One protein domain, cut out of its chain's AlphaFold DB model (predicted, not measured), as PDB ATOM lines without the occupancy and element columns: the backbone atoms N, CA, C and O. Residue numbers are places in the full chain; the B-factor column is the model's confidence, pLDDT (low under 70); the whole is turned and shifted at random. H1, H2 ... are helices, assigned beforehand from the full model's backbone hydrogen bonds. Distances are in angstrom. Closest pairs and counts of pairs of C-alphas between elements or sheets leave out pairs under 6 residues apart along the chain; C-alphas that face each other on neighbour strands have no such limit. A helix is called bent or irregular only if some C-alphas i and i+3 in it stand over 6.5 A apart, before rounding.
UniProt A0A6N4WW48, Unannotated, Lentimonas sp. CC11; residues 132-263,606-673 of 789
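Overview. This is residues 132 to 263 and 606 to 673 of the 789 residues of the protein "Unannotated" of Lentimonas sp. CC11 (UniProt A0A6N4WW48). Two lobes of helices stand end to end and make one long, slightly bowed rod. One lobe is an up-and-down bundle of the four helices H1, H2, H10 and H11, with the short helices H8 and H12 packing on the first residues of H1 and H9 near H12. The other lobe is a smaller up-and-down bundle of H3, H5 and H6, with H4 and H7 packed on it; the tight link from H2 to H3 joins the lobes. The printed part has 200 residues with twelve named helices, H1 to H12 in order along the chain, and no named strand; its class is all helix. The whole is loose, with a radius of gyration of the C-alphas of 21.9 A and spans of 74 by 34 by 21 A.

Arrangement. H1, residues 132 to 152, is the hub and touches five helices. It forms a hairpin with H2, residues 159 to 178, at a shallow tilt of 31 degrees, opposite ways; their closest C-alphas are those of Leu 144 and Ala 166, 4.4 A apart. H3, residues 180 to 191, touches H5, residues 208 to 222, at a shallow tilt of 11 degrees, opposite ways, closest at the C-alphas of Asn 191 and Ala 213, 5.5 A. H5 and H6, residues 230 to 244, form a hairpin at a shallow tilt of 34.6 degrees, only just short of steep; the C-alphas of Ala 217 and Gly 231 are closest, 4.5 A. H4, residues 194 to 206, is about perpendicular to H6 at 75 degrees, and they touch closest at the C-alphas of Ala 201 and Ala 242, 5.2 A. H7, residues 248 to 260, forms a hairpin with H6, closest at the C-alphas of Ala 242 and Lys 251, 4.4 A. H8, residues 612 to 618, touches residues 132 to 133 of H1 alone, closest at the C-alphas of Ala 133 and Tyr 614, 5.7 A. H10, residues 626 to 642, and H11, residues 649 to 663, form a hairpin at a steep tilt of 40 degrees, closest at the C-alphas of Ala 634 and Ala 656, 4.1 A. H10 touches H2, with the C-alphas of Glu 163 and Ala 635 closest, 5.0 A, and H11 touches H1, with those of Ala 149 and Arg 653 closest, 4.9 A. H12, residues 665 to 671, touches residues 133 to 137 of H1 alone, closest at the C-alphas of Ala 133 and Ala 671, 5.1 A. H9, residues 621 to 624, touches no helix but is near H12, with the C-alphas of Glu 622 and Pro 667 closest, 5.8 A. H1 is apart from H3, H4, H5, H6 and H7. Every O i to N i+4 pair is within hydrogen-bond range in H3, H5, H6, H7, H8, H10, H11 and H12, against 16 of 17 in H1, 14 of 16 in H2 and 7 of 9 in H4; H9 is too short for such a pair.

Along the chain. H1 begins at C-alpha 132, (45.479, 38.011, 17.208), and is 29.5 A long from first to last C-alpha. H2 is 26.8 A long and only just irregular, with C-alphas 175 and 178 6.8 A apart; H4 is irregular, with C-alphas 202 and 205 9.5 A apart. H5 is 21.4 A long, H6 21.0 A, H10 23.7 A and H11 21.0 A. H7 ends at C-alpha 260, (65.018, 48.194, 3.275), and H12 at C-alpha 671, (46.928, 34.295, 24.832).

Size, cuts and confidence. The two C-alphas farthest apart, those of Gly 247 and Leu 645, are 74.8 A apart. Residues 264 to 605 are not printed, and C-alphas 263 and 606 are 9.0 A apart across this cut. Of the links that are printed whole, none is long. The mean pLDDT of the printed part is 90.5; residues 155 to 156 and 606 to 609 are under 70.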
ATOM      1  N   ILE A 132      44.998  39.006  18.161       87.69
ATOM      2  CA  ILE A 132      45.479  38.011  17.208       87.69
ATOM      3  C   ILE A 132      45.937  36.759  17.956       87.69
ATOM      4  O   ILE A 132      45.657  35.650  17.508       87.69
ATOM      5  N   ALA A 133      46.515  36.903  19.156       90.75
ATOM      6  CA  ALA A 133      46.892  35.762  19.999       90.75
ATOM      7  C   ALA A 133      45.690  34.869  20.343       90.75
ATOM      8  O   ALA A 133      45.781  33.642  20.327       90.75
ATOM      9  N   THR A 134      44.542  35.483  20.643       89.31
ATOM     10  CA  THR A 134      43.305  34.734  20.916       89.31
ATOM     11  C   THR A 134      42.687  34.203  19.621       89.31
ATOM     12  O   THR A 134      42.241  33.056  19.594       89.31
ATOM     13  N   ALA A 135      42.713  34.989  18.540       89.38
ATOM     14  CA  ALA A 135      42.231  34.566  17.226       89.38
ATOM     15  C   ALA A 135      42.991  33.342  16.688       89.38
ATOM     16  O   ALA A 135      42.369  32.450  16.123       89.38
ATOM     17  N   ALA A 136      44.298  33.236  16.942       92.62
ATOM     18  CA  ALA A 136      45.110  32.089  16.543       92.62
ATOM     19  C   ALA A 136      44.618  30.769  17.156       92.62
ATOM     20  O   ALA A 136      44.649  29.730  16.497       92.62
ATOM     21  N   LEU A 137      44.144  30.802  18.407       94.44
ATOM     22  CA  LEU A 137      43.532  29.643  19.059       94.44
ATOM     23  C   LEU A 137      42.098  29.398  18.566       94.44
ATOM     24  O   LEU A 137      41.730  28.245  18.369       94.44
ATOM     25  N   GLU A 138      41.301  30.450  18.344       92.62
ATOM     26  CA  GLU A 138      39.932  30.309  17.819       92.62
ATOM     27  C   GLU A 138      39.912  29.698  16.416       92.62
ATOM     28  O   GLU A 138      39.200  28.718  16.208       92.62
ATOM     29  N   THR A 139      40.725  30.209  15.485       94.62
ATOM     30  CA  THR A 139      40.842  29.672  14.119       94.62
ATOM     31  C   THR A 139      41.263  28.205  14.153       94.62
ATOM     32  O   THR A 139      40.630  27.360  13.524       94.62
ATOM     33  N   LEU A 140      42.267  27.874  14.979       96.25
ATOM     34  CA  LEU A 140      42.704  26.495  15.202       96.25
ATOM     35  C   LEU A 140      41.546  25.610  15.671       96.25
ATOM     36  O   LEU A 140      41.340  24.528  15.124       96.25
ATOM     37  N   VAL A 141      40.789  26.050  16.680       97.06
ATOM     38  CA  VAL A 141      39.660  25.297  17.241       97.06
ATOM     39  C   VAL A 141      38.522  25.139  16.233       97.06
ATOM     40  O   VAL A 141      37.918  24.065  16.178       97.06
ATOM     41  N   ASP A 142      38.221  26.173  15.450       96.25
ATOM     42  CA  ASP A 142      37.146  26.159  14.458       96.25
ATOM     43  C   ASP A 142      37.432  25.194  13.307       96.25
ATOM     44  O   ASP A 142      36.596  24.330  13.014       96.25
ATOM     45  N   ASP A 143      38.625  25.263  12.717       96.44
ATOM     46  CA  ASP A 143      39.030  24.389  11.612       96.44
ATOM     47  C   ASP A 143      39.126  22.928  12.053       96.44
ATOM     48  O   ASP A 143      38.654  22.006  11.375       96.44
ATOM     49  N   LEU A 144      39.672  22.715  13.249       97.62
ATOM     50  CA  LEU A 144      39.748  21.413  13.886       97.62
ATOM     51  C   LEU A 144      38.363  20.819  14.158       97.62
ATOM     52  O   LEU A 144      38.120  19.656  13.831       97.62
ATOM     53  N   ALA A 145      37.441  21.593  14.738       97.56
ATOM     54  CA  ALA A 145      36.092  21.129  15.045       97.56
ATOM     55  C   ALA A 145      35.282  20.848  13.773       97.56
ATOM     56  O   ALA A 145      34.522  19.876  13.737       97.56
ATOM     57  N   ALA A 146      35.453  21.662  12.726       96.81
ATOM     58  CA  ALA A 146      34.847  21.429  11.421       96.81
ATOM     59  C   ALA A 146      35.355  20.118  10.801       96.81
ATOM     60  O   ALA A 146      34.551  19.257  10.445       96.81
ATOM     61  N   SER A 147      36.678  19.919  10.765       95.81
ATOM     62  CA  SER A 147      37.304  18.685  10.270       95.81
ATOM     63  C   SER A 147      36.852  17.454  11.067       95.81
ATOM     64  O   SER A 147      36.428  16.447  10.489       95.81
ATOM     65  N   ALA A 148      36.839  17.553  12.402       95.25
ATOM     66  CA  ALA A 148      36.359  16.495  13.287       95.25
ATOM     67  C   ALA A 148      34.898  16.129  12.992       95.25
ATOM     68  O   ALA A 148      34.561  14.947  12.913       95.25
ATOM     69  N   ALA A 149      34.031  17.126  12.796       95.06
ATOM     70  CA  ALA A 149      32.623  16.907  12.504       95.06
ATOM     71  C   ALA A 149      32.403  16.230  11.153       95.06
ATOM     72  O   ALA A 149      31.639  15.266  11.080       95.06
ATOM     73  N   THR A 150      33.104  16.666  10.104       93.06
ATOM     74  CA  THR A 150      33.014  16.048   8.776       93.06
ATOM     75  C   THR A 150      33.402  14.567   8.817       93.06
ATOM     76  O   THR A 150      32.713  13.738   8.220       93.06
ATOM     77  N   ILE A 151      34.461  14.205   9.553       92.44
ATOM     78  CA  ILE A 151      34.904  12.806   9.671       92.44
ATOM     79  C   ILE A 151      34.035  11.993  10.636       92.44
ATOM     80  O   ILE A 151      33.796  10.816  10.387       92.44
ATOM     81  N   ALA A 152      33.525  12.579  11.718       91.12
ATOM     82  CA  ALA A 152      32.635  11.876  12.644       91.12
ATOM     83  C   ALA A 152      31.224  11.660  12.062       91.12
ATOM     84  O   ALA A 152      30.525  10.734  12.471       91.12
ATOM     85  N   ASN A 153      30.813  12.455  11.070       87.31
ATOM     86  CA  ASN A 153      29.522  12.359  10.382       87.31
ATOM     87  C   ASN A 153      29.463  11.210   9.341       87.31
ATOM     88  O   ASN A 153      28.846  11.339   8.281       87.31
ATOM     89  N   VAL A 154      30.103  10.065   9.620       76.81
ATOM     90  CA  VAL A 154      30.001   8.829   8.821       76.81
ATOM     91  C   VAL A 154      29.770   7.591   9.698       76.81
ATOM     92  O   VAL A 154      30.053   7.572  10.889       76.81
ATOM     93  N   ALA A 155      29.255   6.513   9.098       54.00
ATOM     94  CA  ALA A 155      28.729   5.339   9.809       54.00
ATOM     95  C   ALA A 155      29.760   4.477  10.584       54.00
ATOM     96  O   ALA A 155      29.352   3.527  11.254       54.00
ATOM     97  N   SER A 156      31.069   4.755  10.495       63.53
ATOM     98  CA  SER A 156      32.114   4.032  11.238       63.53
ATOM     99  C   SER A 156      32.908   4.979  12.135       63.53
ATOM    100  O   SER A 156      33.820   5.665  11.676       63.53
ATOM    101  N   LEU A 157      32.553   4.985  13.416       70.75
ATOM    102  CA  LEU A 157      33.154   5.826  14.445       70.75
ATOM    103  C   LEU A 157      34.511   5.252  14.887       70.75
ATOM    104  O   LEU A 157      34.559   4.287  15.650       70.75
ATOM    105  N   ASP A 158      35.602   5.849  14.409       85.56
ATOM    106  CA  ASP A 158      36.961   5.632  14.918       85.56
ATOM    107  C   ASP A 158      37.508   6.959  15.446       85.56
ATOM    108  O   ASP A 158      37.793   7.874  14.671       85.56
ATOM    109  N   VAL A 159      37.651   7.053  16.772       91.12
ATOM    110  CA  VAL A 159      38.182   8.244  17.454       91.12
ATOM    111  C   VAL A 159      39.554   8.615  16.896       91.12
ATOM    112  O   VAL A 159      39.803   9.789  16.660       91.12
ATOM    113  N   THR A 160      40.391   7.627  16.572       93.94
ATOM    114  CA  THR A 160      41.742   7.842  16.032       93.94
ATOM    115  C   THR A 160      41.704   8.525  14.665       93.94
ATOM    116  O   THR A 160      42.541   9.368  14.352       93.94
ATOM    117  N   ALA A 161      40.746   8.160  13.810       92.69
ATOM    118  CA  ALA A 161      40.608   8.761  12.487       92.69
ATOM    119  C   ALA A 161      40.115  10.214  12.582       92.69
ATOM    120  O   ALA A 161      40.629  11.081  11.875       92.69
ATOM    121  N   VAL A 162      39.158  10.474  13.480       94.94
ATOM    122  CA  VAL A 162      38.651  11.824  13.762       94.94
ATOM    123  C   VAL A 162      39.757  12.699  14.355       94.94
ATOM    124  O   VAL A 162      39.952  13.819  13.894       94.94
ATOM    125  N   GLU A 163      40.522  12.174  15.313       97.06
ATOM    126  CA  GLU A 163      41.649  12.861  15.954       97.06
ATOM    127  C   GLU A 163      42.741  13.230  14.949       97.06
ATOM    128  O   GLU A 163      43.161  14.381  14.904       97.06
ATOM    129  N   ASN A 164      43.151  12.307  14.071       96.25
ATOM    130  CA  ASN A 164      44.153  12.612  13.044       96.25
ATOM    131  C   ASN A 164      43.683  13.707  12.072       96.25
ATOM    132  O   ASN A 164      44.475  14.551  11.659       96.25
ATOM    133  N   ALA A 165      42.406  13.705  11.685       95.25
ATOM    134  CA  ALA A 165      41.858  14.727  10.795       95.25
ATOM    135  C   ALA A 165      41.736  16.097  11.479       95.25
ATOM    136  O   ALA A 165      42.052  17.120  10.868       95.25
ATOM    137  N   ALA A 166      41.310  16.102  12.742       96.75
ATOM    138  CA  ALA A 166      41.285  17.266  13.618       96.75
ATOM    139  C   ALA A 166      42.691  17.871  13.765       96.75
ATOM    140  O   ALA A 166      42.899  19.041  13.450       96.75
ATOM    141  N   LEU A 167      43.670  17.049  14.153       97.88
ATOM    142  CA  LEU A 167      45.063  17.446  14.348       97.88
ATOM    143  C   LEU A 167      45.687  18.020  13.071       97.88
ATOM    144  O   LEU A 167      46.347  19.054  13.120       97.88
ATOM    145  N   ASN A 168      45.455  17.386  11.918       97.50
ATOM    146  CA  ASN A 168      45.951  17.895  10.639       97.50
ATOM    147  C   ASN A 168      45.393  19.286  10.313       97.50
ATOM    148  O   ASN A 168      46.147  20.132   9.844       97.50
ATOM    149  N   ALA A 169      44.105  19.535  10.572       96.88
ATOM    150  CA  ALA A 169      43.499  20.847  10.351       96.88
ATOM    151  C   ALA A 169      44.105  21.914  11.280       96.88
ATOM    152  O   ALA A 169      44.542  22.955  10.802       96.88
ATOM    153  N   ALA A 170      44.246  21.620  12.576       96.69
ATOM    154  CA  ALA A 170      44.894  22.532  13.522       96.69
ATOM    155  C   ALA A 170      46.355  22.849  13.153       96.69
ATOM    156  O   ALA A 170      46.782  23.999  13.232       96.69
ATOM    157  N   ASN A 171      47.121  21.849  12.705       96.31
ATOM    158  CA  ASN A 171      48.515  22.046  12.301       96.31
ATOM    159  C   ASN A 171      48.667  22.928  11.054       96.31
ATOM    160  O   ASN A 171      49.690  23.597  10.918       96.31
ATOM    161  N   LEU A 172      47.675  22.960  10.154       94.19
ATOM    162  CA  LEU A 172      47.700  23.870   9.005       94.19
ATOM    163  C   LEU A 172      47.620  25.334   9.443       94.19
ATOM    164  O   LEU A 172      48.335  26.152   8.871       94.19
ATOM    165  N   VAL A 173      46.830  25.645  10.477       93.62
ATOM    166  CA  VAL A 173      46.741  27.001  11.045       93.62
ATOM    167  C   VAL A 173      48.086  27.418  11.640       93.62
ATOM    168  O   VAL A 173      48.594  28.490  11.318       93.62
ATOM    169  N   VAL A 174      48.713  26.545  12.439       92.62
ATOM    170  CA  VAL A 174      50.032  26.812  13.045       92.62
ATOM    171  C   VAL A 174      51.100  27.071  11.979       92.62
ATOM    172  O   VAL A 174      51.884  28.003  12.109       92.62
ATOM    173  N   GLN A 175      51.135  26.259  10.919       89.19
ATOM    174  CA  GLN A 175      52.203  26.313   9.913       89.19
ATOM    175  C   GLN A 175      52.004  27.404   8.862       89.19
ATOM    176  O   GLN A 175      52.985  27.945   8.362       89.19
ATOM    177  N   ASN A 176      50.756  27.679   8.481       85.56
ATOM    178  CA  ASN A 176      50.468  28.519   7.325       85.56
ATOM    179  C   ASN A 176      49.755  29.816   7.682       85.56
ATOM    180  O   ASN A 176      49.748  30.704   6.846       85.56
ATOM    181  N   GLU A 177      49.137  29.963   8.852       89.38
ATOM    182  CA  GLU A 177      48.315  31.146   9.140       89.38
ATOM    183  C   GLU A 177      48.824  31.959  10.324       89.38
ATOM    184  O   GLU A 177      48.772  33.185  10.268       89.38
ATOM    185  N   ALA A 178      49.332  31.308  11.370       89.50
ATOM    186  CA  ALA A 178      49.712  31.982  12.605       89.50
ATOM    187  C   ALA A 178      50.980  32.839  12.467       89.50
ATOM    188  O   ALA A 178      51.014  33.959  12.974       89.50
ATOM    189  N   ASP A 179      52.006  32.345  11.773       90.62
ATOM    190  CA  ASP A 179      53.296  33.030  11.657       90.62
ATOM    191  C   ASP A 179      53.332  33.979  10.448       90.62
ATOM    192  O   ASP A 179      53.810  33.652   9.356       90.62
ATOM    193  N   ALA A 180      52.770  35.174  10.637       88.31
ATOM    194  CA  ALA A 180      52.770  36.216   9.615       88.31
ATOM    195  C   ALA A 180      54.180  36.754   9.310       88.31
ATOM    196  O   ALA A 180      54.440  37.130   8.168       88.31
ATOM    197  N   ASP A 181      55.108  36.744  10.275       87.25
ATOM    198  CA  ASP A 181      56.480  37.229  10.062       87.25
ATOM    199  C   ASP A 181      57.256  36.294   9.149       87.25
ATOM    200  O   ASP A 181      57.821  36.753   8.158       87.25
ATOM    201  N   ALA A 182      57.214  34.982   9.391       88.62
ATOM    202  CA  ALA A 182      57.846  34.017   8.497       88.62
ATOM    203  C   ALA A 182      57.299  34.120   7.064       88.62
ATOM    204  O   ALA A 182      58.058  34.027   6.097       88.62
ATOM    205  N   ARG A 183      55.991  34.365   6.908       89.75
ATOM    206  CA  ARG A 183      55.363  34.556   5.591       89.75
ATOM    207  C   ARG A 183      55.772  35.858   4.919       89.75
ATOM    208  O   ARG A 183      56.025  35.861   3.715       89.75
ATOM    209  N   PHE A 184      55.847  36.954   5.666       90.12
ATOM    210  CA  PHE A 184      56.337  38.224   5.144       90.12
ATOM    211  C   PHE A 184      57.816  38.122   4.733       90.12
ATOM    212  O   PHE A 184      58.195  38.613   3.667       90.12
ATOM    213  N   ILE A 185      58.625  37.390   5.508       88.81
ATOM    214  CA  ILE A 185      60.015  37.059   5.173       88.81
ATOM    215  C   ILE A 185      60.104  36.265   3.870       88.81
ATOM    216  O   ILE A 185      60.848  36.652   2.963       88.81
ATOM    217  N   ASP A 186      59.330  35.190   3.724       91.25
ATOM    218  CA  ASP A 186      59.286  34.417   2.476       91.25
ATOM    219  C   ASP A 186      58.848  35.287   1.287       91.25
ATOM    220  O   ASP A 186      59.448  35.242   0.209       91.25
ATOM    221  N   PHE A 187      57.864  36.165   1.501       93.50
ATOM    222  CA  PHE A 187      57.397  37.098   0.484       93.50
ATOM    223  C   PHE A 187      58.521  37.992  -0.043       93.50
ATOM    224  O   PHE A 187      58.748  37.997  -1.257       93.50
ATOM    225  N   TYR A 188      59.228  38.739   0.812       90.75
ATOM    226  CA  TYR A 188      60.231  39.682   0.312       90.75
ATOM    227  C   TYR A 188      61.490  38.964  -0.192       90.75
ATOM    228  O   TYR A 188      62.064  39.373  -1.204       90.75
ATOM    229  N   THR A 189      61.893  37.852   0.434       90.12
ATOM    230  CA  THR A 189      63.067  37.080  -0.011       90.12
ATOM    231  C   THR A 189      62.834  36.386  -1.355       90.12
ATOM    232  O   THR A 189      63.764  36.276  -2.157       90.12
ATOM    233  N   THR A 190      61.595  35.989  -1.657       93.00
ATOM    234  CA  THR A 190      61.240  35.329  -2.921       93.00
ATOM    235  C   THR A 190      60.822  36.323  -4.006       93.00
ATOM    236  O   THR A 190      61.240  36.204  -5.166       93.00
ATOM    237  N   ASN A 191      59.996  37.316  -3.675       94.81
ATOM    238  CA  ASN A 191      59.325  38.180  -4.654       94.81
ATOM    239  C   ASN A 191      59.936  39.574  -4.786       94.81
ATOM    240  O   ASN A 191      59.723  40.212  -5.816       94.81
ATOM    241  N   LEU A 192      60.762  39.999  -3.829       92.31
ATOM    242  CA  LEU A 192      61.408  41.312  -3.812       92.31
ATOM    243  C   LEU A 192      62.925  41.198  -3.640       92.31
ATOM    244  O   LEU A 192      63.535  41.978  -2.926       92.31
ATOM    245  N   THR A 193      63.570  40.256  -4.333       89.12
ATOM    246  CA  THR A 193      65.043  40.231  -4.445       89.12
ATOM    247  C   THR A 193      65.573  41.546  -5.049       89.12
ATOM    248  O   THR A 193      64.863  42.121  -5.880       89.12
ATOM    249  N   PRO A 194      66.823  41.977  -4.780       84.94
ATOM    250  CA  PRO A 194      67.354  43.257  -5.267       84.94
ATOM    251  C   PRO A 194      67.155  43.514  -6.770       84.94
ATOM    252  O   PRO A 194      66.700  44.587  -7.153       84.94
ATOM    253  N   GLY A 195      67.391  42.509  -7.623       86.69
ATOM    254  CA  GLY A 195      67.176  42.641  -9.071       86.69
ATOM    255  C   GLY A 195      65.704  42.802  -9.472       86.69
ATOM    256  O   GLY A 195      65.394  43.540 -10.400       86.69
ATOM    257  N   LYS A 196      64.773  42.174  -8.740       92.50
ATOM    258  CA  LYS A 196      63.330  42.381  -8.952       92.50
ATOM    259  C   LYS A 196      62.902  43.784  -8.524       92.50
ATOM    260  O   LYS A 196      62.060  44.373  -9.188       92.50
ATOM    261  N   VAL A 197      63.483  44.322  -7.449       91.50
ATOM    262  CA  VAL A 197      63.239  45.708  -7.021       91.50
ATOM    263  C   VAL A 197      63.758  46.696  -8.069       91.50
ATOM    264  O   VAL A 197      63.044  47.639  -8.400       91.50
ATOM    265  N   ASP A 198      64.926  46.443  -8.671       91.06
ATOM    266  CA  ASP A 198      65.441  47.252  -9.787       91.06
ATOM    267  C   ASP A 198      64.486  47.250 -10.994       91.06
ATOM    268  O   ASP A 198      64.170  48.306 -11.550       91.06
ATOM    269  N   ASP A 199      63.973  46.072 -11.364       94.00
ATOM    270  CA  ASP A 199      62.998  45.925 -12.447       94.00
ATOM    271  C   ASP A 199      61.682  46.666 -12.146       94.00
ATOM    272  O   ASP A 199      61.099  47.284 -13.043       94.00
ATOM    273  N   ILE A 200      61.214  46.636 -10.892       95.75
ATOM    274  CA  ILE A 200      60.031  47.385 -10.439       95.75
ATOM    275  C   ILE A 200      60.290  48.892 -10.505       95.75
ATOM    276  O   ILE A 200      59.433  49.636 -10.983       95.75
ATOM    277  N   ALA A 201      61.461  49.350 -10.064       93.94
ATOM    278  CA  ALA A 201      61.809  50.765 -10.015       93.94
ATOM    279  C   ALA A 201      61.804  51.413 -11.409       93.94
ATOM    280  O   ALA A 201      61.295  52.521 -11.590       93.94
ATOM    281  N   VAL A 202      62.339  50.707 -12.411       94.38
ATOM    282  CA  VAL A 202      62.417  51.200 -13.795       94.38
ATOM    283  C   VAL A 202      61.123  50.921 -14.568       94.38
ATOM    284  O   VAL A 202      60.617  51.799 -15.268       94.38
ATOM    285  N   GLY A 203      60.571  49.710 -14.445       93.25
ATOM    286  CA  GLY A 203      59.396  49.259 -15.198       93.25
ATOM    287  C   GLY A 203      58.048  49.697 -14.615       93.25
ATOM    288  O   GLY A 203      57.028  49.616 -15.304       93.25
ATOM    289  N   GLY A 204      58.026  50.166 -13.367       92.31
ATOM    290  CA  GLY A 204      56.826  50.601 -12.658       92.31
ATOM    291  C   GLY A 204      55.795  49.486 -12.454       92.31
ATOM    292  O   GLY A 204      56.103  48.289 -12.488       92.31
ATOM    293  N   THR A 205      54.532  49.887 -12.286       92.50
ATOM    294  CA  THR A 205      53.404  48.983 -11.990       92.50
ATOM    295  C   THR A 205      53.055  48.014 -13.126       92.50
ATOM    296  O   THR A 205      52.354  47.029 -12.909       92.50
ATOM    297  N   GLY A 206      53.551  48.269 -14.341       90.75
ATOM    298  CA  GLY A 206      53.385  47.389 -15.501       90.75
ATOM    299  C   GLY A 206      54.435  46.280 -15.611       90.75
ATOM    300  O   GLY A 206      54.350  45.458 -16.525       90.75
ATOM    301  N   SER A 207      55.437  46.254 -14.728       95.19
ATOM    302  CA  SER A 207      56.492  45.240 -14.755       95.19
ATOM    303  C   SER A 207      55.978  43.869 -14.292       95.19
ATOM    304  O   SER A 207      55.139  43.762 -13.396       95.19
ATOM    305  N   GLY A 208      56.508  42.794 -14.886       96.44
ATOM    306  CA  GLY A 208      56.212  41.417 -14.465       96.44
ATOM    307  C   GLY A 208      56.430  41.197 -12.960       96.44
ATOM    308  O   GLY A 208      55.493  40.762 -12.286       96.44
ATOM    309  N   PRO A 209      57.605  41.565 -12.406       96.50
ATOM    310  CA  PRO A 209      57.870  41.467 -10.973       96.50
ATOM    311  C   PRO A 209      56.855  42.207 -10.093       96.50
ATOM    312  O   PRO A 209      56.399  41.622  -9.113       96.50
ATOM    313  N   TYR A 210      56.421  43.422 -10.462       96.44
ATOM    314  CA  TYR A 210      55.398  44.150  -9.697       96.44
ATOM    315  C   TYR A 210      54.067  43.388  -9.651       96.44
ATOM    316  O   TYR A 210      53.457  43.257  -8.590       96.44
ATOM    317  N   THR A 211      53.619  42.836 -10.783       96.81
ATOM    318  CA  THR A 211      52.348  42.089 -10.843       96.81
ATOM    319  C   THR A 211      52.382  40.787 -10.040       96.81
ATOM    320  O   THR A 211      51.407  40.459  -9.359       96.81
ATOM    321  N   THR A 212      53.508  40.064 -10.070       97.38
ATOM    322  CA  THR A 212      53.710  38.868  -9.242       97.38
ATOM    323  C   THR A 212      53.720  39.240  -7.766       97.38
ATOM    324  O   THR A 212      52.938  38.684  -7.003       97.38
ATOM    325  N   ALA A 213      54.524  40.231  -7.374       97.12
ATOM    326  CA  ALA A 213      54.601  40.663  -5.987       97.12
ATOM    327  C   ALA A 213      53.250  41.181  -5.468       97.12
ATOM    328  O   ALA A 213      52.876  40.865  -4.351       97.12
ATOM    329  N   THR A 214      52.459  41.885  -6.285       97.25
ATOM    330  CA  THR A 214      51.098  42.313  -5.902       97.25
ATOM    331  C   THR A 214      50.190  41.118  -5.593       97.25
ATOM    332  O   THR A 214      49.406  41.155  -4.650       97.25
ATOM    333  N   THR A 215      50.289  40.040  -6.376       96.75
ATOM    334  CA  THR A 215      49.491  38.823  -6.154       96.75
ATOM    335  C   THR A 215      49.864  38.156  -4.833       96.75
ATOM    336  O   THR A 215      48.982  37.829  -4.044       96.75
ATOM    337  N   GLU A 216      51.163  38.011  -4.574       96.12
ATOM    338  CA  GLU A 216      51.667  37.397  -3.343       96.12
ATOM    339  C   GLU A 216      51.407  38.281  -2.113       96.12
ATOM    340  O   GLU A 216      51.017  37.776  -1.066       96.12
ATOM    341  N   ALA A 217      51.496  39.608  -2.247       94.62
ATOM    342  CA  ALA A 217      51.118  40.549  -1.193       94.62
ATOM    343  C   ALA A 217      49.626  40.434  -0.825       94.62
ATOM    344  O   ALA A 217      49.279  40.410   0.350       94.62
ATOM    345  N   ASN A 218      48.736  40.275  -1.812       94.75
ATOM    346  CA  ASN A 218      47.315  40.014  -1.549       94.75
ATOM    347  C   ASN A 218      47.088  38.642  -0.888       94.75
ATOM    348  O   ASN A 218      46.126  38.464  -0.137       94.75
ATOM    349  N   ALA A 219      47.947  37.657  -1.166       92.38
ATOM    350  CA  ALA A 219      47.896  36.345  -0.525       92.38
ATOM    351  C   ALA A 219      48.372  36.384   0.938       92.38
ATOM    352  O   ALA A 219      47.906  35.567   1.735       92.38
ATOM    353  N   LEU A 220      49.247  37.325   1.314       90.62
ATOM    354  CA  LEU A 220      49.570  37.605   2.721       90.62
ATOM    355  C   LEU A 220      48.346  38.135   3.479       90.62
ATOM    356  O   LEU A 220      48.007  37.598   4.531       90.62
ATOM    357  N   GLU A 221      47.634  39.105   2.901       89.75
ATOM    358  CA  GLU A 221      46.451  39.707   3.530       89.75
ATOM    359  C   GLU A 221      45.278  38.715   3.622       89.75
ATOM    360  O   GLU A 221      44.608  38.600   4.643       89.75
ATOM    361  N   THR A 222      44.990  37.982   2.546       89.88
ATOM    362  CA  THR A 222      43.782  37.137   2.482       89.88
ATOM    363  C   THR A 222      44.005  35.695   2.927       89.88
ATOM    364  O   THR A 222      43.037  34.988   3.204       89.88
ATOM    365  N   GLY A 223      45.259  35.240   2.982       83.44
ATOM    366  CA  GLY A 223      45.613  33.849   3.259       83.44
ATOM    367  C   GLY A 223      45.869  33.527   4.730       83.44
ATOM    368  O   GLY A 223      46.360  32.436   5.000       83.44
ATOM    369  N   SER A 224      45.623  34.459   5.651       86.56
ATOM    370  CA  SER A 224      45.746  34.264   7.101       86.56
ATOM    371  C   SER A 224      44.703  35.108   7.838       86.56
ATOM    372  O   SER A 224      44.348  36.204   7.401       86.56
ATOM    373  N   PHE A 225      44.247  34.632   9.000       86.19
ATOM    374  CA  PHE A 225      43.399  35.404   9.914       86.19
ATOM    375  C   PHE A 225      44.076  36.677  10.460       86.19
ATOM    376  O   PHE A 225      43.371  37.578  10.918       86.19
ATOM    377  N   VAL A 226      45.412  36.770  10.391       85.19
ATOM    378  CA  VAL A 226      46.198  37.953  10.788       85.19
ATOM    379  C   VAL A 226      45.935  39.147   9.868       85.19
ATOM    380  O   VAL A 226      45.971  40.287  10.324       85.19
ATOM    381  N   LYS A 227      45.624  38.886   8.590       86.50
ATOM    382  CA  LYS A 227      45.435  39.900   7.544       86.50
ATOM    383  C   LYS A 227      46.627  40.842   7.379       86.50
ATOM    384  O   LYS A 227      46.486  42.058   7.453       86.50
ATOM    385  N   ASP A 228      47.799  40.259   7.154       86.31
ATOM    386  CA  ASP A 228      49.057  40.996   7.038       86.31
ATOM    387  C   ASP A 228      49.104  41.861   5.761       86.31
ATOM    388  O   ASP A 228      49.161  41.345   4.640       86.31
ATOM    389  N   THR A 229      49.093  43.186   5.936       88.50
ATOM    390  CA  THR A 229      49.134  44.187   4.857       88.50
ATOM    391  C   THR A 229      50.547  44.644   4.500       88.50
ATOM    392  O   THR A 229      50.722  45.373   3.519       88.50
ATOM    393  N   ARG A 230      51.586  44.204   5.225       88.75
ATOM    394  CA  ARG A 230      52.960  44.716   5.062       88.75
ATOM    395  C   ARG A 230      53.504  44.523   3.653       88.75
ATOM    396  O   ARG A 230      54.213  45.385   3.144       88.75
ATOM    397  N   GLY A 231      53.132  43.434   2.973       91.31
ATOM    398  CA  GLY A 231      53.513  43.207   1.574       91.31
ATOM    399  C   GLY A 231      52.980  44.275   0.615       91.31
ATOM    400  O   GLY A 231      53.672  44.671  -0.326       91.31
ATOM    401  N   GLN A 232      51.762  44.768   0.852       91.31
ATOM    402  CA  GLN A 232      51.147  45.817   0.036       91.31
ATOM    403  C   GLN A 232      51.733  47.192   0.381       91.31
ATOM    404  O   GLN A 232      52.034  47.968  -0.527       91.31
ATOM    405  N   GLU A 233      51.946  47.464   1.672       89.06
ATOM    406  CA  GLU A 233      52.613  48.677   2.163       89.06
ATOM    407  C   GLU A 233      54.028  48.809   1.574       89.06
ATOM    408  O   GLU A 233      54.363  49.846   0.999       89.06
ATOM    409  N   MET A 234      54.818  47.730   1.605       89.88
ATOM    410  CA  MET A 234      56.173  47.683   1.048       89.88
ATOM    411  C   MET A 234      56.180  47.961  -0.459       89.88
ATOM    412  O   MET A 234      56.986  48.751  -0.952       89.88
ATOM    413  N   LEU A 235      55.255  47.359  -1.216       93.12
ATOM    414  CA  LEU A 235      55.133  47.604  -2.657       93.12
ATOM    415  C   LEU A 235      54.742  49.045  -2.981       93.12
ATOM    416  O   LEU A 235      55.281  49.629  -3.928       93.12
ATOM    417  N   ALA A 236      53.824  49.620  -2.205       90.75
ATOM    418  CA  ALA A 236      53.426  51.011  -2.354       90.75
ATOM    419  C   ALA A 236      54.603  51.954  -2.066       90.75
ATOM    420  O   ALA A 236      54.861  52.860  -2.860       90.75
ATOM    421  N   ALA A 237      55.364  51.706  -0.997       87.31
ATOM    422  CA  ALA A 237      56.545  52.489  -0.643       87.31
ATOM    423  C   ALA A 237      57.621  52.437  -1.740       87.31
ATOM    424  O   ALA A 237      58.087  53.485  -2.194       87.31
ATOM    425  N   ILE A 238      57.941  51.238  -2.242       90.50
ATOM    426  CA  ILE A 238      58.873  51.040  -3.364       90.50
ATOM    427  C   ILE A 238      58.425  51.844  -4.591       90.50
ATOM    428  O   ILE A 238      59.223  52.563  -5.199       90.50
ATOM    429  N   HIS A 239      57.145  51.740  -4.965       92.38
ATOM    430  CA  HIS A 239      56.615  52.431  -6.138       92.38
ATOM    431  C   HIS A 239      56.641  53.956  -5.983       92.38
ATOM    432  O   HIS A 239      57.030  54.661  -6.920       92.38
ATOM    433  N   ASN A 240      56.252  54.465  -4.814       90.25
ATOM    434  CA  ASN A 240      56.216  55.895  -4.527       90.25
ATOM    435  C   ASN A 240      57.628  56.493  -4.526       90.25
ATOM    436  O   ASN A 240      57.861  57.499  -5.199       90.25
ATOM    437  N   ALA A 241      58.588  55.834  -3.868       86.12
ATOM    438  CA  ALA A 241      59.981  56.271  -3.824       86.12
ATOM    439  C   ALA A 241      60.621  56.294  -5.224       86.12
ATOM    440  O   ALA A 241      61.233  57.286  -5.620       86.12
ATOM    441  N   ALA A 242      60.409  55.245  -6.027       90.56
ATOM    442  CA  ALA A 242      60.882  55.211  -7.410       90.56
ATOM    443  C   ALA A 242      60.215  56.283  -8.291       90.56
ATOM    444  O   ALA A 242      60.839  56.823  -9.200       90.56
ATOM    445  N   SER A 243      58.946  56.608  -8.044       91.75
ATOM    446  CA  SER A 243      58.215  57.609  -8.834       91.75
ATOM    447  C   SER A 243      58.638  59.044  -8.514       91.75
ATOM    448  O   SER A 243      58.519  59.912  -9.379       91.75
ATOM    449  N   ALA A 244      59.154  59.292  -7.306       87.44
ATOM    450  CA  ALA A 244      59.698  60.586  -6.898       87.44
ATOM    451  C   ALA A 244      61.103  60.862  -7.473       87.44
ATOM    452  O   ALA A 244      61.503  62.020  -7.592       87.44
ATOM    453  N   ALA A 245      61.847  59.819  -7.856       86.50
ATOM    454  CA  ALA A 245      63.212  59.935  -8.360       86.50
ATOM    455  C   ALA A 245      63.294  60.111  -9.891       86.50
ATOM    456  O   ALA A 245      62.500  59.566 -10.668       86.50
ATOM    457  N   VAL A 246      64.318  60.843 -10.345       90.62
ATOM    458  CA  VAL A 246      64.579  61.119 -11.768       90.62
ATOM    459  C   VAL A 246      65.842  60.388 -12.228       90.62
ATOM    460  O   VAL A 246      66.919  60.600 -11.683       90.62
ATOM    461  N   GLY A 247      65.713  59.565 -13.274       89.69
ATOM    462  CA  GLY A 247      66.802  58.746 -13.823       89.69
ATOM    463  C   GLY A 247      66.863  57.339 -13.220       89.69
ATOM    464  O   GLY A 247      66.573  57.145 -12.043       89.69
ATOM    465  N   ASP A 248      67.218  56.345 -14.034       89.19
ATOM    466  CA  ASP A 248      67.069  54.927 -13.672       89.19
ATOM    467  C   ASP A 248      67.865  54.534 -12.422       89.19
ATOM    468  O   ASP A 248      67.354  53.795 -11.586       89.19
ATOM    469  N   ASP A 249      69.081  55.049 -12.247       83.81
ATOM    470  CA  ASP A 249      69.913  54.691 -11.094       83.81
ATOM    471  C   ASP A 249      69.402  55.326  -9.792       83.81
ATOM    472  O   ASP A 249      69.344  54.656  -8.760       83.81
ATOM    473  N   ALA A 250      68.914  56.570  -9.850       81.25
ATOM    474  CA  ALA A 250      68.267  57.217  -8.708       81.25
ATOM    475  C   ALA A 250      66.972  56.490  -8.309       81.25
ATOM    476  O   ALA A 250      66.700  56.318  -7.122       81.25
ATOM    477  N   LYS A 251      66.198  56.004  -9.292       88.00
ATOM    478  CA  LYS A 251      64.990  55.202  -9.049       88.00
ATOM    479  C   LYS A 251      65.297  53.886  -8.354       88.00
ATOM    480  O   LYS A 251      64.646  53.563  -7.366       88.00
ATOM    481  N   LYS A 252      66.279  53.136  -8.864       86.81
ATOM    482  CA  LYS A 252      66.730  51.869  -8.269       86.81
ATOM    483  C   LYS A 252      67.169  52.067  -6.821       86.81
ATOM    484  O   LYS A 252      66.752  51.311  -5.950       86.81
ATOM    485  N   ARG A 253      67.958  53.117  -6.561       79.94
ATOM    486  CA  ARG A 253      68.397  53.472  -5.208       79.94
ATOM    487  C   ARG A 253      67.212  53.791  -4.301       79.94
ATOM    488  O   ARG A 253      67.041  53.123  -3.292       79.94
ATOM    489  N   ALA A 254      66.347  54.728  -4.689       80.75
ATOM    490  CA  ALA A 254      65.177  55.104  -3.894       80.75
ATOM    491  C   ALA A 254      64.264  53.901  -3.583       80.75
ATOM    492  O   ALA A 254      63.823  53.729  -2.448       80.75
ATOM    493  N   ALA A 255      64.035  53.027  -4.568       87.12
ATOM    494  CA  ALA A 255      63.259  51.801  -4.412       87.12
ATOM    495  C   ALA A 255      63.876  50.821  -3.402       87.12
ATOM    496  O   ALA A 255      63.158  50.266  -2.574       87.12
ATOM    497  N   LYS A 256      65.195  50.606  -3.454       83.94
ATOM    498  CA  LYS A 256      65.907  49.716  -2.524       83.94
ATOM    499  C   LYS A 256      65.918  50.258  -1.098       83.94
ATOM    500  O   LYS A 256      65.678  49.486  -0.176       83.94
ATOM    501  N   LEU A 257      66.121  51.565  -0.918       79.19
ATOM    502  CA  LEU A 257      66.060  52.203   0.401       79.19
ATOM    503  C   LEU A 257      64.650  52.088   1.005       79.19
ATOM    504  O   LEU A 257      64.510  51.749   2.178       79.19
ATOM    505  N   ALA A 258      63.606  52.279   0.189       82.75
ATOM    506  CA  ALA A 258      62.221  52.066   0.606       82.75
ATOM    507  C   ALA A 258      61.911  50.593   0.918       82.75
ATOM    508  O   ALA A 258      61.172  50.310   1.848       82.75
ATOM    509  N   ALA A 259      62.481  49.640   0.178       85.25
ATOM    510  CA  ALA A 259      62.348  48.221   0.502       85.25
ATOM    511  C   ALA A 259      63.060  47.868   1.823       85.25
ATOM    512  O   ALA A 259      62.543  47.092   2.622       85.25
ATOM    513  N   ALA A 260      64.236  48.448   2.071       79.62
ATOM    514  CA  ALA A 260      65.018  48.194   3.275       79.62
ATOM    515  C   ALA A 260      64.284  48.614   4.558       79.62
ATOM    516  O   ALA A 260      64.377  47.893   5.550       79.62
ATOM    517  N   SER A 261      63.495  49.697   4.534       77.81
ATOM    518  CA  SER A 261      62.760  50.159   5.722       77.81
ATOM    519  C   SER A 261      61.727  49.163   6.247       77.81
ATOM    520  O   SER A 261      61.402  49.199   7.425       77.81
ATOM    521  N   PHE A 262      61.247  48.248   5.401       81.69
ATOM    522  CA  PHE A 262      60.291  47.206   5.783       81.69
ATOM    523  C   PHE A 262      60.946  45.943   6.351       81.69
ATOM    524  O   PHE A 262      60.245  45.093   6.891       81.69
ATOM    525  N   ILE A 263      62.263  45.787   6.192       78.94
ATOM    526  CA  ILE A 263      63.012  44.618   6.682       78.94
ATOM    527  C   ILE A 263      63.589  44.867   8.082       78.94
ATOM    528  O   ILE A 263      63.897  43.917   8.795       78.94
ATOM    529  N   PRO A 606      56.393  49.447   8.673       68.88
ATOM    530  CA  PRO A 606      55.179  48.683   8.474       68.88
ATOM    531  C   PRO A 606      54.279  48.743   9.708       68.88
ATOM    532  O   PRO A 606      54.717  48.902  10.858       68.88
ATOM    533  N   THR A 607      52.972  48.635   9.505       65.19
ATOM    534  CA  THR A 607      52.087  48.312  10.627       65.19
ATOM    535  C   THR A 607      52.479  46.935  11.177       65.19
ATOM    536  O   THR A 607      52.233  45.901  10.565       65.19
ATOM    537  N   LYS A 608      53.175  46.910  12.324       65.50
ATOM    538  CA  LYS A 608      53.546  45.662  12.997       65.50
ATOM    539  C   LYS A 608      52.288  45.080  13.637       65.50
ATOM    540  O   LYS A 608      51.833  45.534  14.685       65.50
ATOM    541  N   SER A 609      51.671  44.158  12.914       66.81
ATOM    542  CA  SER A 609      50.509  43.381  13.321       66.81
ATOM    543  C   SER A 609      50.716  41.980  12.750       66.81
ATOM    544  O   SER A 609      50.559  41.808  11.540       66.81
ATOM    545  N   PRO A 610      51.124  40.999  13.574       75.38
ATOM    546  CA  PRO A 610      50.965  40.931  15.033       75.38
ATOM    547  C   PRO A 610      52.100  41.585  15.846       75.38
ATOM    548  O   PRO A 610      53.100  42.020  15.285       75.38
ATOM    549  N   SER A 611      51.940  41.669  17.175       76.75
ATOM    550  CA  SER A 611      52.966  42.210  18.087       76.75
ATOM    551  C   SER A 611      54.134  41.240  18.347       76.75
ATOM    552  O   SER A 611      53.999  40.031  18.174       76.75
ATOM    553  N   ASP A 612      55.266  41.729  18.866       79.00
ATOM    554  CA  ASP A 612      56.388  40.860  19.279       79.00
ATOM    555  C   ASP A 612      55.987  39.848  20.358       79.00
ATOM    556  O   ASP A 612      56.344  38.672  20.300       79.00
ATOM    557  N   ALA A 613      55.155  40.276  21.308       82.81
ATOM    558  CA  ALA A 613      54.624  39.393  22.338       82.81
ATOM    559  C   ALA A 613      53.733  38.281  21.747       82.81
ATOM    560  O   ALA A 613      53.638  37.193  22.320       82.81
ATOM    561  N   TYR A 614      53.071  38.530  20.609       88.81
ATOM    562  CA  TYR A 614      52.374  37.479  19.869       88.81
ATOM    563  C   TYR A 614      53.356  36.473  19.269       88.81
ATOM    564  O   TYR A 614      53.105  35.272  19.369       88.81
ATOM    565  N   GLN A 615      54.476  36.935  18.708       88.38
ATOM    566  CA  GLN A 615      55.487  36.033  18.153       88.38
ATOM    567  C   GLN A 615      56.094  35.128  19.221       88.38
ATOM    568  O   GLN A 615      56.192  33.915  19.032       88.38
ATOM    569  N   GLU A 616      56.386  35.681  20.399       89.19
ATOM    570  CA  GLU A 616      56.783  34.879  21.559       89.19
ATOM    571  C   GLU A 616      55.708  33.855  21.950       89.19
ATOM    572  O   GLU A 616      56.022  32.712  22.295       89.19
ATOM    573  N   PHE A 617      54.429  34.237  21.884       92.69
ATOM    574  CA  PHE A 617      53.322  33.344  22.207       92.69
ATOM    575  C   PHE A 617      53.189  32.190  21.211       92.69
ATOM    576  O   PHE A 617      53.091  31.044  21.652       92.69
ATOM    577  N   ILE A 618      53.207  32.433  19.898       93.88
ATOM    578  CA  ILE A 618      53.063  31.342  18.920       93.88
ATOM    579  C   ILE A 618      54.300  30.437  18.851       93.88
ATOM    580  O   ILE A 618      54.186  29.269  18.481       93.88
ATOM    581  N   ALA A 619      55.462  30.934  19.278       93.88
ATOM    582  CA  ALA A 619      56.670  30.134  19.449       93.88
ATOM    583  C   ALA A 619      56.689  29.325  20.764       93.88
ATOM    584  O   ALA A 619      57.560  28.471  20.944       93.88
ATOM    585  N   SER A 620      55.766  29.587  21.698       95.31
ATOM    586  CA  SER A 620      55.740  28.932  23.009       95.31
ATOM    587  C   SER A 620      55.277  27.475  22.943       95.31
ATOM    588  O   SER A 620      54.416  27.103  22.140       95.31
ATOM    589  N   ASP A 621      55.774  26.658  23.876       95.75
ATOM    590  CA  ASP A 621      55.295  25.286  24.071       95.75
ATOM    591  C   ASP A 621      53.780  25.258  24.348       95.75
ATOM    592  O   ASP A 621      53.088  24.329  23.932       95.75
ATOM    593  N   GLU A 622      53.234  26.266  25.037       94.88
ATOM    594  CA  GLU A 622      51.797  26.381  25.287       94.88
ATOM    595  C   GLU A 622      50.961  26.449  24.000       94.88
ATOM    596  O   GLU A 622      49.902  25.818  23.947       94.88
ATOM    597  N   TYR A 623      51.403  27.202  22.987       95.56
ATOM    598  CA  TYR A 623      50.703  27.287  21.702       95.56
ATOM    599  C   TYR A 623      50.996  26.068  20.822       95.56
ATOM    600  O   TYR A 623      50.068  25.446  20.307       95.56
ATOM    601  N   LEU A 624      52.264  25.663  20.709       95.75
ATOM    602  CA  LEU A 624      52.679  24.563  19.831       95.75
ATOM    603  C   LEU A 624      52.100  23.200  20.242       95.75
ATOM    604  O   LEU A 624      51.877  22.352  19.381       95.75
ATOM    605  N   ASN A 625      51.792  22.993  21.527       96.31
ATOM    606  CA  ASN A 625      51.117  21.779  22.006       96.31
ATOM    607  C   ASN A 625      49.575  21.861  21.944       96.31
ATOM    608  O   ASN A 625      48.894  20.858  22.178       96.31
ATOM    609  N   ALA A 626      48.993  23.030  21.644       97.19
ATOM    610  CA  ALA A 626      47.541  23.211  21.583       97.19
ATOM    611  C   ALA A 626      46.832  22.319  20.537       97.19
ATOM    612  O   ALA A 626      45.771  21.787  20.880       97.19
ATOM    613  N   PRO A 627      47.376  22.089  19.316       97.94
ATOM    614  CA  PRO A 627      46.764  21.200  18.325       97.94
ATOM    615  C   PRO A 627      46.465  19.797  18.861       97.94
ATOM    616  O   PRO A 627      45.342  19.315  18.716       97.94
ATOM    617  N   GLU A 628      47.438  19.157  19.516       97.31
ATOM    618  CA  GLU A 628      47.302  17.788  20.033       97.31
ATOM    619  C   GLU A 628      46.250  17.717  21.148       97.31
ATOM    620  O   GLU A 628      45.326  16.903  21.090       97.31
ATOM    621  N   ILE A 629      46.327  18.639  22.115       97.25
ATOM    622  CA  ILE A 629      45.394  18.716  23.250       97.25
ATOM    623  C   ILE A 629      43.952  18.947  22.771       97.25
ATOM    624  O   ILE A 629      43.006  18.344  23.288       97.25
ATOM    625  N   ALA A 630      43.766  19.836  21.793       97.69
ATOM    626  CA  ALA A 630      42.453  20.152  21.245       97.69
ATOM    627  C   ALA A 630      41.887  19.004  20.401       97.69
ATOM    628  O   ALA A 630      40.701  18.695  20.530       97.69
ATOM    629  N   ALA A 631      42.718  18.362  19.573       97.94
ATOM    630  CA  ALA A 631      42.312  17.269  18.690       97.94
ATOM    631  C   ALA A 631      41.805  16.061  19.463       97.94
ATOM    632  O   ALA A 631      40.727  15.553  19.143       97.94
ATOM    633  N   GLU A 632      42.520  15.655  20.512       97.56
ATOM    634  CA  GLU A 632      42.109  14.544  21.370       97.56
ATOM    635  C   GLU A 632      40.733  14.826  22.001       97.56
ATOM    636  O   GLU A 632      39.789  14.036  21.878       97.56
ATOM    637  N   ALA A 633      40.573  15.998  22.627       97.69
ATOM    638  CA  ALA A 633      39.329  16.378  23.294       97.69
ATOM    639  C   ALA A 633      38.147  16.506  22.316       97.69
ATOM    640  O   ALA A 633      37.041  16.025  22.600       97.69
ATOM    641  N   ALA A 634      38.372  17.138  21.162       97.56
ATOM    642  CA  ALA A 634      37.364  17.324  20.128       97.56
ATOM    643  C   ALA A 634      36.923  15.997  19.513       97.56
ATOM    644  O   ALA A 634      35.724  15.783  19.350       97.56
ATOM    645  N   ALA A 635      37.858  15.091  19.214       96.56
ATOM    646  CA  ALA A 635      37.553  13.798  18.610       96.56
ATOM    647  C   ALA A 635      36.685  12.929  19.524       96.56
ATOM    648  O   ALA A 635      35.686  12.360  19.075       96.56
ATOM    649  N   ILE A 636      37.008  12.885  20.822       95.62
ATOM    650  CA  ILE A 636      36.199  12.178  21.822       95.62
ATOM    651  C   ILE A 636      34.774  12.748  21.855       95.62
ATOM    652  O   ILE A 636      33.799  11.996  21.824       95.62
ATOM    653  N   ALA A 637      34.630  14.074  21.909       96.12
ATOM    654  CA  ALA A 637      33.320  14.718  21.966       96.12
ATOM    655  C   ALA A 637      32.517  14.558  20.666       96.12
ATOM    656  O   ALA A 637      31.316  14.288  20.730       96.12
ATOM    657  N   ALA A 638      33.173  14.666  19.509       95.38
ATOM    658  CA  ALA A 638      32.564  14.497  18.195       95.38
ATOM    659  C   ALA A 638      32.002  13.082  18.020       95.38
ATOM    660  O   ALA A 638      30.846  12.922  17.637       95.38
ATOM    661  N   VAL A 639      32.786  12.053  18.358       94.19
ATOM    662  CA  VAL A 639      32.347  10.652  18.273       94.19
ATOM    663  C   VAL A 639      31.207  10.357  19.247       94.19
ATOM    664  O   VAL A 639      30.270   9.644  18.888       94.19
ATOM    665  N   ASN A 640      31.253  10.923  20.458       93.25
ATOM    666  CA  ASN A 640      30.171  10.774  21.429       93.25
ATOM    667  C   ASN A 640      28.860  11.387  20.918       93.25
ATOM    668  O   ASN A 640      27.827  10.724  20.969       93.25
ATOM    669  N   GLU A 641      28.895  12.617  20.396       94.19
ATOM    670  CA  GLU A 641      27.712  13.272  19.827       94.19
ATOM    671  C   GLU A 641      27.218  12.551  18.570       94.19
ATOM    672  O   GLU A 641      26.022  12.351  18.428       94.19
ATOM    673  N   ALA A 642      28.110  12.080  17.694       91.50
ATOM    674  CA  ALA A 642      27.730  11.331  16.493       91.50
ATOM    675  C   ALA A 642      26.984  10.014  16.802       91.50
ATOM    676  O   ALA A 642      26.278   9.485  15.943       91.50
ATOM    677  N   GLY A 643      27.117   9.486  18.025       88.12
ATOM    678  CA  GLY A 643      26.343   8.344  18.516       88.12
ATOM    679  C   GLY A 643      24.890   8.667  18.898       88.12
ATOM    680  O   GLY A 643      24.105   7.740  19.115       88.12
ATOM    681  N   GLU A 644      24.511   9.945  18.984       90.06
ATOM    682  CA  GLU A 644      23.169  10.382  19.371       90.06
ATOM    683  C   GLU A 644      22.168  10.314  18.206       90.06
ATOM    684  O   GLU A 644      22.466  10.606  17.051       90.06
ATOM    685  N   LEU A 645      20.913   9.971  18.516       84.94
ATOM    686  CA  LEU A 645      19.870   9.715  17.506       84.94
ATOM    687  C   LEU A 645      19.486  10.935  16.653       84.94
ATOM    688  O   LEU A 645      18.913  10.768  15.576       84.94
ATOM    689  N   LEU A 646      19.720  12.144  17.162       88.56
ATOM    690  CA  LEU A 646      19.379  13.413  16.508       88.56
ATOM    691  C   LEU A 646      20.624  14.211  16.104       88.56
ATOM    692  O   LEU A 646      20.499  15.386  15.749       88.56
ATOM    693  N   ALA A 647      21.802  13.586  16.175       90.31
ATOM    694  CA  ALA A 647      23.049  14.225  15.813       90.31
ATOM    695  C   ALA A 647      23.030  14.659  14.348       90.31
ATOM    696  O   ALA A 647      22.511  13.972  13.464       90.31
ATOM    697  N   ASN A 648      23.607  15.821  14.096       91.69
ATOM    698  CA  ASN A 648      23.901  16.304  12.759       91.69
ATOM    699  C   ASN A 648      25.285  16.951  12.773       91.69
ATOM    700  O   ASN A 648      25.846  17.203  13.834       91.69
ATOM    701  N   GLU A 649      25.833  17.238  11.598       92.50
ATOM    702  CA  GLU A 649      27.177  17.809  11.478       92.50
ATOM    703  C   GLU A 649      27.374  19.073  12.329       92.50
ATOM    704  O   GLU A 649      28.416  19.225  12.961       92.50
ATOM    705  N   ALA A 650      26.360  19.941  12.423       94.75
ATOM    706  CA  ALA A 650      26.442  21.134  13.257       94.75
ATOM    707  C   ALA A 650      26.472  20.791  14.753       94.75
ATOM    708  O   ALA A 650      27.313  21.327  15.465       94.75
ATOM    709  N   SER A 651      25.630  19.866  15.234       95.25
ATOM    710  CA  SER A 651      25.657  19.478  16.650       95.25
ATOM    711  C   SER A 651      26.972  18.783  17.024       95.25
ATOM    712  O   SER A 651      27.535  19.079  18.077       95.25
ATOM    713  N   ILE A 652      27.513  17.941  16.134       95.25
ATOM    714  CA  ILE A 652      28.824  17.294  16.290       95.25
ATOM    715  C   ILE A 652      29.934  18.344  16.371       95.25
ATOM    716  O   ILE A 652      30.733  18.316  17.309       95.25
ATOM    717  N   ARG A 653      29.960  19.298  15.434       96.69
ATOM    718  CA  ARG A 653      30.930  20.399  15.422       96.69
ATOM    719  C   ARG A 653      30.852  21.233  16.695       96.69
ATOM    720  O   ARG A 653      31.880  21.494  17.309       96.69
ATOM    721  N   ASP A 654      29.653  21.614  17.126       95.31
ATOM    722  CA  ASP A 654      29.464  22.461  18.307       95.31
ATOM    723  C   ASP A 654      29.943  21.746  19.588       95.31
ATOM    724  O   ASP A 654      30.544  22.363  20.471       95.31
ATOM    725  N   LYS A 655      29.742  20.423  19.682       95.56
ATOM    726  CA  LYS A 655      30.266  19.597  20.782       95.56
ATOM    727  C   LYS A 655      31.781  19.436  20.732       95.56
ATOM    728  O   LYS A 655      32.421  19.549  21.778       95.56
ATOM    729  N   ALA A 656      32.340  19.205  19.546       96.94
ATOM    730  CA  ALA A 656      33.779  19.132  19.325       96.94
ATOM    731  C   ALA A 656      34.461  20.450  19.731       96.94
ATOM    732  O   ALA A 656      35.374  20.443  20.559       96.94
ATOM    733  N   LYS A 657      33.932  21.586  19.252       97.25
ATOM    734  CA  LYS A 657      34.391  22.937  19.605       97.25
ATOM    735  C   LYS A 657      34.323  23.178  21.112       97.25
ATOM    736  O   LYS A 657      35.315  23.577  21.716       97.25
ATOM    737  N   ALA A 658      33.195  22.883  21.762       94.00
ATOM    738  CA  ALA A 658      33.048  23.087  23.207       94.00
ATOM    739  C   ALA A 658      34.061  22.275  24.044       94.00
ATOM    740  O   ALA A 658      34.547  22.754  25.078       94.00
ATOM    741  N   ALA A 659      34.387  21.055  23.609       96.81
ATOM    742  CA  ALA A 659      35.395  20.221  24.259       96.81
ATOM    743  C   ALA A 659      36.812  20.778  24.063       96.81
ATOM    744  O   ALA A 659      37.540  20.911  25.048       96.81
ATOM    745  N   ALA A 660      37.166  21.185  22.839       97.12
ATOM    746  CA  ALA A 660      38.445  21.826  22.538       97.12
ATOM    747  C   ALA A 660      38.647  23.120  23.348       97.12
ATOM    748  O   ALA A 660      39.651  23.260  24.044       97.12
ATOM    749  N   LEU A 661      37.650  24.014  23.379       92.38
ATOM    750  CA  LEU A 661      37.676  25.239  24.195       92.38
ATOM    751  C   LEU A 661      37.892  24.944  25.687       92.38
ATOM    752  O   LEU A 661      38.576  25.682  26.398       92.38
ATOM    753  N   THR A 662      37.313  23.849  26.186       91.56
ATOM    754  CA  THR A 662      37.497  23.431  27.580       91.56
ATOM    755  C   THR A 662      38.916  22.925  27.838       91.56
ATOM    756  O   THR A 662      39.486  23.246  28.883       91.56
ATOM    757  N   ALA A 663      39.489  22.168  26.900       95.25
ATOM    758  CA  ALA A 663      40.849  21.647  26.992       95.25
ATOM    759  C   ALA A 663      41.902  22.767  26.909       95.25
ATOM    760  O   ALA A 663      42.878  22.757  27.658       95.25
ATOM    761  N   LEU A 664      41.652  23.795  26.093       95.12
ATOM    762  CA  LEU A 664      42.574  24.907  25.858       95.12
ATOM    763  C   LEU A 664      42.436  26.085  26.838       95.12
ATOM    764  O   LEU A 664      43.028  27.140  26.624       95.12
ATOM    765  N   ARG A 665      41.715  25.941  27.958       89.75
ATOM    766  CA  ARG A 665      41.520  27.040  28.933       89.75
ATOM    767  C   ARG A 665      42.815  27.705  29.408       89.75
ATOM    768  O   ARG A 665      42.801  28.894  29.722       89.75
ATOM    769  N   VAL A 666      43.904  26.941  29.525       90.12
ATOM    770  CA  VAL A 666      45.218  27.474  29.915       90.12
ATOM    771  C   VAL A 666      45.845  28.261  28.758       90.12
ATOM    772  O   VAL A 666      46.064  29.454  28.972       90.12
ATOM    773  N   PRO A 667      46.028  27.689  27.548       93.12
ATOM    774  CA  PRO A 667      46.439  28.442  26.359       93.12
ATOM    775  C   PRO A 667      45.646  29.735  26.134       93.12
ATOM    776  O   PRO A 667      46.251  30.795  26.012       93.12
ATOM    777  N   TYR A 668      44.311  29.705  26.208       90.81
ATOM    778  CA  TYR A 668      43.473  30.908  26.072       90.81
ATOM    779  C   TYR A 668      43.733  31.959  27.152       90.81
ATOM    780  O   TYR A 668      43.671  33.160  26.894       90.81
ATOM    781  N   ALA A 669      44.017  31.539  28.386       87.50
ATOM    782  CA  ALA A 669      44.375  32.469  29.447       87.50
ATOM    783  C   ALA A 669      45.782  33.054  29.257       87.50
ATOM    784  O   ALA A 669      46.037  34.152  29.751       87.50
ATOM    785  N   THR A 670      46.693  32.333  28.604       90.94
ATOM    786  CA  THR A 670      48.024  32.833  28.230       90.94
ATOM    787  C   THR A 670      47.921  33.809  27.059       90.94
ATOM    788  O   THR A 670      48.370  34.941  27.201       90.94
ATOM    789  N   ALA A 671      47.220  33.437  25.983       90.88
ATOM    790  CA  ALA A 671      46.928  34.295  24.832       90.88
ATOM    791  C   ALA A 671      46.277  35.620  25.258       90.88
ATOM    792  O   ALA A 671      46.730  36.700  24.901       90.88
ATOM    793  N   ALA A 672      45.276  35.557  26.143       87.94
ATOM    794  CA  ALA A 672      44.611  36.737  26.687       87.94
ATOM    795  C   ALA A 672      45.486  37.585  27.633       87.94
ATOM    796  O   ALA A 672      44.972  38.503  28.260       87.94
ATOM    797  N   ARG A 673      46.765  37.258  27.831       86.25
ATOM    798  CA  ARG A 673      47.734  38.081  28.573       86.25
ATOM    799  C   ARG A 673      48.869  38.589  27.697       86.25
ATOM    800  O   ARG A 673      49.702  39.326  28.219       86.25
TER     801      ARG A 673